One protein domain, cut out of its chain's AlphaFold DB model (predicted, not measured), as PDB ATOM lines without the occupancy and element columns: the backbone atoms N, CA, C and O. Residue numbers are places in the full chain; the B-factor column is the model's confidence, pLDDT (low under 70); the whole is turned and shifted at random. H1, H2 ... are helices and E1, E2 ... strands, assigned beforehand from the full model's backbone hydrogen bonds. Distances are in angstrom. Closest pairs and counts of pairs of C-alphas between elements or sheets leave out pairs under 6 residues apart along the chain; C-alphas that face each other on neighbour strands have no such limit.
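What this domain is: This is residues 426 to 507 of the 515 residues of an uncharacterized protein of Levilinea saccharolytica (UniProt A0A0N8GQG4). A twisted sheet of four strands forms a slab, and one long helix, H1, packs over one face of it, along the strands. The long opening stretch, residues 426 to 444, has no named element and is tied to the edge strand E3 by a short antiparallel pairing of residues 430 to 431 with 475 to 476. The printed part has 82 residues, with E1, E2, E3, H1 and E4 in that order; the sheet runs E3, E1, E2, E4 and is mixed, and the class is mixed, helices and strands. The whole is compact, with a radius of gyration of the C-alphas of 12.3 A and spans of 37 by 28 by 18 A.

Where its parts are: Find C-alpha 445 at (41.917, -0.139, 37.192); from there E1 runs 22.4 A to residue 452. E2 is residues 457 to 463, 19.0 A, and E3 is residues 473 to 479, 16.4 A. H1, residues 482 to 499, runs 25.6 A from (46.743, 0.873, 40.399). E4, residues 504 to 506, ends at (37.806, -3.756, 54.910).

How they stand to each other: Look first at the hairpin E1 and E2, antiparallel, with N 450 and O 459 2.9 A apart. E3 is antiparallel to E1, with N 447 and O 477 at 2.9 A, and E4 is parallel to E2, with N 506 and O 458 at 2.8 A. H1 is on the sheet at a height of 7.3 A, over E1 and E2; its closest C-alphas to E2 are Phe 460 and Ala 489, 5.5 A. E3, H1 and E4 form a split strand-helix-strand unit, two strands running the same way with E1 and E2 between them, and its crossover is right-handed; with H1 on one face, the sheet makes two layers. In H1 every O i to N i+4 pair is within hydrogen-bond range.

The domain as a whole: The C-alphas farthest apart, Glu 442 and Asn 502, are 37.1 A apart. The printed part has no cut, and no link between named elements is long. Confidence is under 70 at residues 434 to 437.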
ATOM      1  N   ASP A 426      36.989   8.045  38.270       94.12
ATOM      2  CA  ASP A 426      35.608   8.464  38.037       94.12
ATOM      3  C   ASP A 426      35.005   9.102  39.296       94.12
ATOM      4  O   ASP A 426      35.168   8.617  40.420       94.12
ATOM      5  N   THR A 427      34.300  10.215  39.131       89.25
ATOM      6  CA  THR A 427      33.666  10.940  40.241       89.25
ATOM      7  C   THR A 427      32.358  10.274  40.657       89.25
ATOM      8  O   THR A 427      32.073  10.162  41.849       89.25
ATOM      9  N   THR A 428      31.607   9.751  39.690       88.75
ATOM     10  CA  THR A 428      30.361   9.008  39.894       88.75
ATOM     11  C   THR A 428      30.605   7.499  39.838       88.75
ATOM     12  O   THR A 428      31.228   7.040  38.879       88.75
ATOM     13  N   PRO A 429      30.122   6.714  40.821       91.25
ATOM     14  CA  PRO A 429      30.171   5.260  40.723       91.25
ATOM     15  C   PRO A 429      29.322   4.751  39.566       91.25
ATOM     16  O   PRO A 429      28.229   5.255  39.307       91.25
ATOM     17  N   ILE A 430      29.793   3.674  38.954       90.81
ATOM     18  CA  ILE A 430      28.983   2.795  38.123       90.81
ATOM     19  C   ILE A 430      28.178   1.919  39.083       90.81
ATOM     20  O   ILE A 430      28.762   1.153  39.853       90.81
ATOM     21  N   ALA A 431      26.854   2.072  39.082       89.00
ATOM     22  CA  ALA A 431      25.959   1.203  39.840       89.00
ATOM     23  C   ALA A 431      25.836  -0.146  39.125       89.00
ATOM     24  O   ALA A 431      25.622  -0.185  37.915       89.00
ATOM     25  N   LEU A 432      25.979  -1.234  39.872       86.12
ATOM     26  CA  LEU A 432      25.961  -2.592  39.340       86.12
ATOM     27  C   LEU A 432      24.711  -3.305  39.851       86.12
ATOM     28  O   LEU A 432      24.515  -3.425  41.064       86.12
ATOM     29  N   ASN A 433      23.858  -3.771  38.938       80.62
ATOM     30  CA  ASN A 433      22.718  -4.605  39.305       80.62
ATOM     31  C   ASN A 433      23.135  -6.076  39.365       80.62
ATOM     32  O   ASN A 433      23.947  -6.552  38.569       80.62
ATOM     33  N   ALA A 434      22.536  -6.827  40.292       67.75
ATOM     34  CA  ALA A 434      22.786  -8.258  40.414       67.75
ATOM     35  C   ALA A 434      22.453  -8.983  39.094       67.75
ATOM     36  O   ALA A 434      21.297  -9.019  38.673       67.75
ATOM     37  N   GLY A 435      23.471  -9.573  38.462       62.91
ATOM     38  CA  GLY A 435      23.341 -10.334  37.215       62.91
ATOM     39  C   GLY A 435      23.661  -9.567  35.927       62.91
ATOM     40  O   GLY A 435      23.660 -10.187  34.866       62.91
ATOM     41  N   GLU A 436      23.973  -8.268  35.986       69.12
ATOM     42  CA  GLU A 436      24.496  -7.539  34.823       69.12
ATOM     43  C   GLU A 436      25.985  -7.847  34.613       69.12
ATOM     44  O   GLU A 436      26.805  -7.735  35.524       69.12
ATOM     45  N   THR A 437      26.349  -8.239  33.391       67.81
ATOM     46  CA  THR A 437      27.749  -8.401  32.992       67.81
ATOM     47  C   THR A 437      28.338  -7.030  32.681       67.81
ATOM     48  O   THR A 437      28.066  -6.459  31.626       67.81
ATOM     49  N   PHE A 438      29.139  -6.498  33.600       78.25
ATOM     50  CA  PHE A 438      29.978  -5.335  33.335       78.25
ATOM     51  C   PHE A 438      31.296  -5.791  32.706       78.25
ATOM     52  O   PHE A 438      32.039  -6.558  33.322       78.25
ATOM     53  N   GLU A 439      31.589  -5.313  31.499       80.75
ATOM     54  CA  GLU A 439      32.889  -5.507  30.857       80.75
ATOM     55  C   GLU A 439      33.804  -4.320  31.207       80.75
ATOM     56  O   GLU A 439      33.518  -3.193  30.794       80.75
ATOM     57  N   PRO A 440      34.878  -4.528  31.994       82.38
ATOM     58  CA  PRO A 440      35.799  -3.456  32.345       82.38
ATOM     59  C   PRO A 440      36.532  -2.934  31.105       82.38
ATOM     60  O   PRO A 440      36.992  -3.717  30.275       82.38
ATOM     61  N   GLU A 441      36.703  -1.614  31.013       85.69
ATOM     62  CA  GLU A 441      37.484  -0.985  29.948       85.69
ATOM     63  C   GLU A 441      38.942  -1.474  30.005       85.69
ATOM     64  O   GLU A 441      39.584  -1.474  31.065       85.69
ATOM     65  N   GLU A 442      39.488  -1.876  28.853       84.81
ATOM     66  CA  GLU A 442      40.889  -2.284  28.761       84.81
ATOM     67  C   GLU A 442      41.824  -1.159  29.230       84.81
ATOM     68  O   GLU A 442      41.667   0.015  28.894       84.81
ATOM     69  N   GLY A 443      42.827  -1.526  30.028       89.31
ATOM     70  CA  GLY A 443      43.818  -0.592  30.564       89.31
ATOM     71  C   GLY A 443      43.383   0.213  31.796       89.31
ATOM     72  O   GLY A 443      44.214   0.943  32.337       89.31
ATOM     73  N   ARG A 444      42.143   0.066  32.291       94.06
ATOM     74  CA  ARG A 444      41.676   0.757  33.508       94.06
ATOM     75  C   ARG A 444      41.678  -0.129  34.743       94.06
ATOM     76  O   ARG A 444      41.359  -1.312  34.691       94.06
ATOM     77  N   TRP A 445      42.025   0.476  35.872       96.69
ATOM     78  CA  TRP A 445      41.917  -0.139  37.192       96.69
ATOM     79  C   TRP A 445      40.553   0.176  37.783       96.69
ATOM     80  O   TRP A 445      40.035   1.261  37.539       96.69
ATOM     81  N   TYR A 446      39.987  -0.715  38.588       96.00
ATOM     82  CA  TYR A 446      38.682  -0.470  39.203       96.00
ATOM     83  C   TYR A 446      38.759  -0.571  40.717       96.00
ATOM     84  O   TYR A 446      39.312  -1.526  41.254       96.00
ATOM     85  N   VAL A 447      38.183   0.411  41.402       96.31
ATOM     86  CA  VAL A 447      37.819   0.287  42.814       96.31
ATOM     87  C   VAL A 447      36.429  -0.298  42.873       96.31
ATOM     88  O   VAL A 447      35.540   0.223  42.208       96.31
ATOM     89  N   VAL A 448      36.234  -1.337  43.674       94.62
ATOM     90  CA  VAL A 448      34.949  -2.024  43.785       94.62
ATOM     91  C   VAL A 448      34.511  -2.083  45.234       94.62
ATOM     92  O   VAL A 448      35.290  -2.479  46.102       94.62
ATOM     93  N   GLN A 449      33.260  -1.704  45.478       94.75
ATOM     94  CA  GLN A 449      32.594  -1.856  46.764       94.75
ATOM     95  C   GLN A 449      31.691  -3.089  46.738       94.75
ATOM     96  O   GLN A 449      30.776  -3.195  45.915       94.75
ATOM     97  N   GLN A 450      31.931  -3.994  47.679       92.38
ATOM     98  CA  GLN A 450      31.131  -5.190  47.924       92.38
ATOM     99  C   GLN A 450      30.430  -5.051  49.275       92.38
ATOM    100  O   GLN A 450      31.037  -4.584  50.246       92.38
ATOM    101  N   ILE A 451      29.164  -5.466  49.345       88.00
ATOM    102  CA  ILE A 451      28.396  -5.502  50.594       88.00
ATOM    103  C   ILE A 451      28.006  -6.946  50.878       88.00
ATOM    104  O   ILE A 451      27.240  -7.554  50.135       88.00
ATOM    105  N   GLN A 452      28.501  -7.472  51.992       83.50
ATOM    106  CA  GLN A 452      28.107  -8.770  52.509       83.50
ATOM    107  C   GLN A 452      26.999  -8.578  53.548       83.50
ATOM    108  O   GLN A 452      27.138  -7.777  54.472       83.50
ATOM    109  N   ALA A 453      25.883  -9.291  53.374       75.50
ATOM    110  CA  ALA A 453      24.709  -9.145  54.233       75.50
ATOM    111  C   ALA A 453      24.903  -9.776  55.625       75.50
ATOM    112  O   ALA A 453      24.436  -9.215  56.614       75.50
ATOM    113  N   GLU A 454      25.614 -10.905  55.721       73.12
ATOM    114  CA  GLU A 454      25.850 -11.609  56.987       73.12
ATOM    115  C   GLU A 454      27.292 -12.154  57.093       73.12
ATOM    116  O   GLU A 454      27.670 -13.027  56.302       73.12
ATOM    117  N   PRO A 455      28.101 -11.679  58.067       76.88
ATOM    118  CA  PRO A 455      27.878 -10.468  58.869       76.88
ATOM    119  C   PRO A 455      27.849  -9.213  57.981       76.88
ATOM    120  O   PRO A 455      28.434  -9.215  56.900       76.88
ATOM    121  N   ALA A 456      27.185  -8.143  58.440       81.94
ATOM    122  CA  ALA A 456      27.131  -6.867  57.727       81.94
ATOM    123  C   ALA A 456      28.541  -6.266  57.595       81.94
ATOM    124  O   ALA A 456      29.053  -5.619  58.516       81.94
ATOM    125  N   ALA A 457      29.166  -6.507  56.447       89.94
ATOM    126  CA  ALA A 457      30.529  -6.107  56.154       89.94
ATOM    127  C   ALA A 457      30.596  -5.433  54.789       89.94
ATOM    128  O   ALA A 457      29.926  -5.839  53.838       89.94
ATOM    129  N   GLN A 458      31.431  -4.408  54.688       93.50
ATOM    130  CA  GLN A 458      31.743  -3.768  53.420       93.50
ATOM    131  C   GLN A 458      33.214  -3.949  53.097       93.50
ATOM    132  O   GLN A 458      34.075  -3.800  53.964       93.50
ATOM    133  N   ARG A 459      33.510  -4.271  51.843       95.62
ATOM    134  CA  ARG A 459      34.879  -4.444  51.365       95.62
ATOM    135  C   ARG A 459      35.115  -3.545  50.170       95.62
ATOM    136  O   ARG A 459      34.320  -3.534  49.234       95.62
ATOM    137  N   PHE A 460      36.236  -2.841  50.208       96.50
ATOM    138  CA  PHE A 460      36.761  -2.093  49.079       96.50
ATOM    139  C   PHE A 460      37.951  -2.861  48.524       96.50
ATOM    140  O   PHE A 460      38.867  -3.192  49.270       96.50
ATOM    141  N   SER A 461      37.932  -3.180  47.234       95.75
ATOM    142  CA  SER A 461      39.010  -3.913  46.565       95.75
ATOM    143  C   SER A 461      39.442  -3.211  45.282       95.75
ATOM    144  O   SER A 461      38.721  -2.362  44.754       95.75
ATOM    145  N   VAL A 462      40.645  -3.541  44.811       96.75
ATOM    146  CA  VAL A 462      41.203  -3.026  43.559       96.75
ATOM    147  C   VAL A 462      41.305  -4.164  42.556       96.75
ATOM    148  O   VAL A 462      41.930  -5.185  42.838       96.75
ATOM    149  N   LEU A 463      40.723  -3.967  41.379       94.44
ATOM    150  CA  LEU A 463      40.794  -4.904  40.265       94.44
ATOM    151  C   LEU A 463      41.755  -4.397  39.197       94.44
ATOM    152  O   LEU A 463      41.766  -3.211  38.851       94.44
ATOM    153  N   SER A 464      42.550  -5.329  38.678       93.19
ATOM    154  CA  SER A 464      43.453  -5.081  37.556       93.19
ATOM    155  C   SER A 464      42.670  -4.963  36.244       93.19
ATOM    156  O   SER A 464      41.585  -5.543  36.133       93.19
ATOM    157  N   PRO A 465      43.219  -4.278  35.228       92.81
ATOM    158  CA  PRO A 465      42.583  -4.186  33.919       92.81
ATOM    159  C   PRO A 465      42.212  -5.558  33.350       92.81
ATOM    160  O   PRO A 465      43.020  -6.487  33.377       92.81
ATOM    161  N   GLY A 466      40.981  -5.680  32.848       85.38
ATOM    162  CA  GLY A 466      40.446  -6.916  32.271       85.38
ATOM    163  C   GLY A 466      40.034  -7.996  33.280       85.38
ATOM    164  O   GLY A 466      39.544  -9.045  32.865       85.38
ATOM    165  N   GLN A 467      40.195  -7.781  34.593       86.69
ATOM    166  CA  GLN A 467      39.628  -8.699  35.584       86.69
ATOM    167  C   GLN A 467      38.107  -8.515  35.678       86.69
ATOM    168  O   GLN A 467      37.645  -7.380  35.811       86.69
ATOM    169  N   PRO A 468      37.316  -9.604  35.647       85.38
ATOM    170  CA  PRO A 468      35.868  -9.509  35.783       85.38
ATOM    171  C   PRO A 468      35.482  -9.004  37.179       85.38
ATOM    172  O   PRO A 468      36.152  -9.313  38.169       85.38
ATOM    173  N   LEU A 469      34.377  -8.256  37.265       84.44
ATOM    174  CA  LEU A 469      33.849  -7.809  38.551       84.44
ATOM    175  C   LEU A 469      33.328  -8.999  39.378       84.44
ATOM    176  O   LEU A 469      32.671  -9.887  38.827       84.44
ATOM    177  N   PRO A 470      33.555  -9.016  40.703       85.81
ATOM    178  CA  PRO A 470      32.884  -9.944  41.606       85.81
ATOM    179  C   PRO A 470      31.356  -9.842  41.499       85.81
ATOM    180  O   PRO A 470      30.810  -8.746  41.365       85.81
ATOM    181  N   ALA A 471      30.652 -10.970  41.606       81.19
ATOM    182  CA  ALA A 471      29.194 -11.031  41.439       81.19
ATOM    183  C   ALA A 471      28.396 -10.253  42.510       81.19
ATOM    184  O   ALA A 471      27.229  -9.938  42.300       81.19
ATOM    185  N   ASP A 472      29.014  -9.950  43.650       86.00
ATOM    186  CA  ASP A 472      28.460  -9.218  44.797       86.00
ATOM    187  C   ASP A 472      28.857  -7.726  44.824       86.00
ATOM    188  O   ASP A 472      28.667  -7.034  45.828       86.00
ATOM    189  N   SER A 473      29.418  -7.221  43.725       87.31
ATOM    190  CA  SER A 473      29.780  -5.811  43.569       87.31
ATOM    191  C   SER A 473      28.533  -4.935  43.454       87.31
ATOM    192  O   SER A 473      27.635  -5.242  42.675       87.31
ATOM    193  N   GLN A 474      28.492  -3.815  44.178       89.44
ATOM    194  CA  GLN A 474      27.396  -2.840  44.071       89.44
ATOM    195  C   GLN A 474      27.802  -1.563  43.341       89.44
ATOM    196  O   GLN A 474      26.996  -0.962  42.632       89.44
ATOM    197  N   GLN A 475      29.047  -1.133  43.537       93.31
ATOM    198  CA  GLN A 475      29.579   0.085  42.941       93.31
ATOM    199  C   GLN A 475      31.003  -0.143  42.452       93.31
ATOM    200  O   GLN A 475      31.793  -0.812  43.125       93.31
ATOM    201  N   ALA A 476      31.330   0.448  41.305       93.44
ATOM    202  CA  ALA A 476      32.687   0.480  40.782       93.44
ATOM    203  C   ALA A 476      33.097   1.892  40.341       93.44
ATOM    204  O   ALA A 476      32.280   2.662  39.842       93.44
ATOM    205  N   TRP A 477      34.380   2.217  40.493       95.62
ATOM    206  CA  TRP A 477      34.985   3.452  39.989       95.62
ATOM    207  C   TRP A 477      36.222   3.111  39.172       95.62
ATOM    208  O   TRP A 477      37.155   2.503  39.699       95.62
ATOM    209  N   GLY A 478      36.250   3.519  37.906       96.12
ATOM    210  CA  GLY A 478      37.418   3.363  37.056       96.12
ATOM    211  C   GLY A 478      38.495   4.382  37.416       96.12
ATOM    212  O   GLY A 478      38.216   5.561  37.611       96.12
ATOM    213  N   CYS A 479      39.746   3.953  37.432       97.12
ATOM    214  CA  CYS A 479      40.929   4.744  37.737       97.12
ATOM    215  C   CYS A 479      42.020   4.509  36.688       97.12
ATOM    216  O   CYS A 479      42.140   3.425  36.112       97.12
ATOM    217  N   SER A 480      42.850   5.525  36.463       96.75
ATOM    218  CA  SER A 480      43.930   5.489  35.473       96.75
ATOM    219  C   SER A 480      45.156   4.679  35.906       96.75
ATOM    220  O   SER A 480      45.974   4.317  35.063       96.75
ATOM    221  N   SER A 481      45.315   4.376  37.199       97.06
ATOM    222  CA  SER A 481      46.436   3.578  37.705       97.06
ATOM    223  C   SER A 481      46.081   2.770  38.953       97.06
ATOM    224  O   SER A 481      45.168   3.127  39.702       97.06
ATOM    225  N   ALA A 482      46.858   1.710  39.203       96.88
ATOM    226  CA  ALA A 482      46.743   0.873  40.399       96.88
ATOM    227  C   ALA A 482      46.898   1.686  41.689       96.88
ATOM    228  O   ALA A 482      46.127   1.517  42.625       96.88
ATOM    229  N   GLU A 483      47.874   2.598  41.718       97.00
ATOM    230  CA  GLU A 483      48.154   3.453  42.874       97.00
ATOM    231  C   GLU A 483      46.953   4.347  43.210       97.00
ATOM    232  O   GLU A 483      46.550   4.440  44.367       97.00
ATOM    233  N   LYS A 484      46.338   4.971  42.196       97.06
ATOM    234  CA  LYS A 484      45.167   5.838  42.395       97.06
ATOM    235  C   LYS A 484      43.922   5.040  42.765       97.06
ATOM    236  O   LYS A 484      43.162   5.494  43.617       97.06
ATOM    237  N   ALA A 485      43.750   3.845  42.199       97.00
ATOM    238  CA  ALA A 485      42.693   2.928  42.608       97.00
ATOM    239  C   ALA A 485      42.856   2.503  44.076       97.00
ATOM    240  O   ALA A 485      41.913   2.612  44.854       97.00
ATOM    241  N   HIS A 486      44.059   2.101  44.487       97.25
ATOM    242  CA  HIS A 486      44.343   1.702  45.869       97.25
ATOM    243  C   HIS A 486      44.097   2.842  46.854       97.25
ATOM    244  O   HIS A 486      43.344   2.677  47.812       97.25
ATOM    245  N   LEU A 487      44.619   4.032  46.561       96.56
ATOM    246  CA  LEU A 487      44.429   5.197  47.418       96.56
ATOM    247  C   LEU A 487      42.949   5.605  47.526       96.56
ATOM    248  O   LEU A 487      42.464   5.887  48.622       96.56
ATOM    249  N   ARG A 488      42.201   5.578  46.413       96.19
ATOM    250  CA  ARG A 488      40.751   5.825  46.424       96.19
ATOM    251  C   ARG A 488      40.006   4.781  47.255       96.19
ATOM    252  O   ARG A 488      39.139   5.153  48.041       96.19
ATOM    253  N   ALA A 489      40.337   3.501  47.095       96.50
ATOM    254  CA  ALA A 489      39.735   2.411  47.859       96.50
ATOM    255  C   ALA A 489      39.992   2.567  49.365       96.50
ATOM    256  O   ALA A 489      39.073   2.389  50.162       96.50
ATOM    257  N   ALA A 490      41.213   2.950  49.754       96.31
ATOM    258  CA  ALA A 490      41.568   3.211  51.145       96.31
ATOM    259  C   ALA A 490      40.740   4.363  51.741       96.31
ATOM    260  O   ALA A 490      40.112   4.187  52.783       96.31
ATOM    261  N   TYR A 491      40.654   5.511  51.058       95.25
ATOM    262  CA  TYR A 491      39.861   6.648  51.544       95.25
ATOM    263  C   TYR A 491      38.357   6.371  51.579       95.25
ATOM    264  O   TYR A 491      37.691   6.775  52.532       95.25
ATOM    265  N   ALA A 492      37.819   5.653  50.590       93.88
ATOM    266  CA  ALA A 492      36.415   5.249  50.593       93.88
ATOM    267  C   ALA A 492      36.101   4.306  51.770       93.88
ATOM    268  O   ALA A 492      35.085   4.478  52.446       93.88
ATOM    269  N   ALA A 493      37.001   3.363  52.069       95.06
ATOM    270  CA  ALA A 493      36.877   2.481  53.226       95.06
ATOM    271  C   ALA A 493      36.919   3.256  54.554       95.06
ATOM    272  O   ALA A 493      36.103   3.008  55.443       95.06
ATOM    273  N   GLU A 494      37.824   4.228  54.692       93.25
ATOM    274  CA  GLU A 494      37.879   5.105  55.867       93.25
ATOM    275  C   GLU A 494      36.589   5.916  56.046       93.25
ATOM    276  O   GLU A 494      36.021   5.942  57.140       93.25
ATOM    277  N   ASP A 495      36.084   6.547  54.982       90.50
ATOM    278  CA  ASP A 495      34.843   7.332  55.024       90.50
ATOM    279  C   ASP A 495      33.635   6.482  55.401       90.50
ATOM    280  O   ASP A 495      32.798   6.901  56.211       90.50
ATOM    281  N   GLN A 496      33.575   5.262  54.866       90.06
ATOM    282  CA  GLN A 496      32.537   4.302  55.198       90.06
ATOM    283  C   GLN A 496      32.624   3.885  56.669       90.06
ATOM    284  O   GLN A 496      31.615   3.936  57.376       90.06
ATOM    285  N   LYS A 497      33.819   3.540  57.171       90.94
ATOM    286  CA  LYS A 497      34.008   3.181  58.586       90.94
ATOM    287  C   LYS A 497      33.638   4.338  59.507       90.94
ATOM    288  O   LYS A 497      33.030   4.134  60.554       90.94
ATOM    289  N   HIS A 498      33.966   5.563  59.117       83.19
ATOM    290  CA  HIS A 498      33.616   6.755  59.875       83.19
ATOM    291  C   HIS A 498      32.114   7.038  59.907       83.19
ATOM    292  O   HIS A 498      31.604   7.457  60.947       83.19
ATOM    293  N   SER A 499      31.419   6.824  58.793       81.44
ATOM    294  CA  SER A 499      29.973   7.041  58.694       81.44
ATOM    295  C   SER A 499      29.187   5.944  59.418       81.44
ATOM    296  O   SER A 499      28.150   6.218  60.020       81.44
ATOM    297  N   PHE A 500      29.717   4.718  59.431       83.38
ATOM    298  CA  PHE A 500      29.080   3.541  60.017       83.38
ATOM    299  C   PHE A 500      30.050   2.807  60.957       83.38
ATOM    300  O   PHE A 500      30.514   1.709  60.648       83.38
ATOM    301  N   PRO A 501      30.344   3.370  62.145       81.12
ATOM    302  CA  PRO A 501      31.394   2.864  63.037       81.12
ATOM    303  C   PRO A 501      31.162   1.434  63.538       81.12
ATOM    304  O   PRO A 501      32.119   0.751  63.899       81.12
ATOM    305  N   ASN A 502      29.906   0.979  63.543       84.69
ATOM    306  CA  ASN A 502      29.519  -0.364  63.977       84.69
ATOM    307  C   ASN A 502      29.609  -1.415  62.854       84.69
ATOM    308  O   ASN A 502      29.454  -2.598  63.138       84.69
ATOM    309  N   GLN A 503      29.823  -1.012  61.596       88.25
ATOM    310  CA  GLN A 503      30.007  -1.942  60.479       88.25
ATOM    311  C   GLN A 503      31.470  -2.386  60.388       88.25
ATOM    312  O   GLN A 503      32.393  -1.612  60.674       88.25
ATOM    313  N   GLN A 504      31.692  -3.631  59.966       94.25
ATOM    314  CA  GLN A 504      33.023  -4.085  59.570       94.25
ATOM    315  C   GLN A 504      33.325  -3.527  58.183       94.25
ATOM    316  O   GLN A 504      32.540  -3.708  57.252       94.25
ATOM    317  N   VAL A 505      34.446  -2.826  58.048       95.44
ATOM    318  CA  VAL A 505      34.854  -2.226  56.776       95.44
ATOM    319  C   VAL A 505      36.281  -2.642  56.488       95.44
ATOM    320  O   VAL A 505      37.165  -2.397  57.301       95.44
ATOM    321  N   PHE A 506      36.501  -3.275  55.342       96.69
ATOM    322  CA  PHE A 506      37.806  -3.756  54.910       96.69
ATOM    323  C   PHE A 506      38.349  -2.864  53.797       96.69
ATOM    324  O   PHE A 506      37.652  -2.598  52.814       96.69
ATOM    325  N   GLY A 507      39.593  -2.418  53.964       96.12
ATOM    326  CA  GLY A 507      40.317  -1.666  52.945       96.12
ATOM    327  C   GLY A 507      40.831  -2.552  51.799       96.12
ATOM    328  O   GLY A 507      40.676  -3.777  51.846       96.12
TER     329      GLY A 507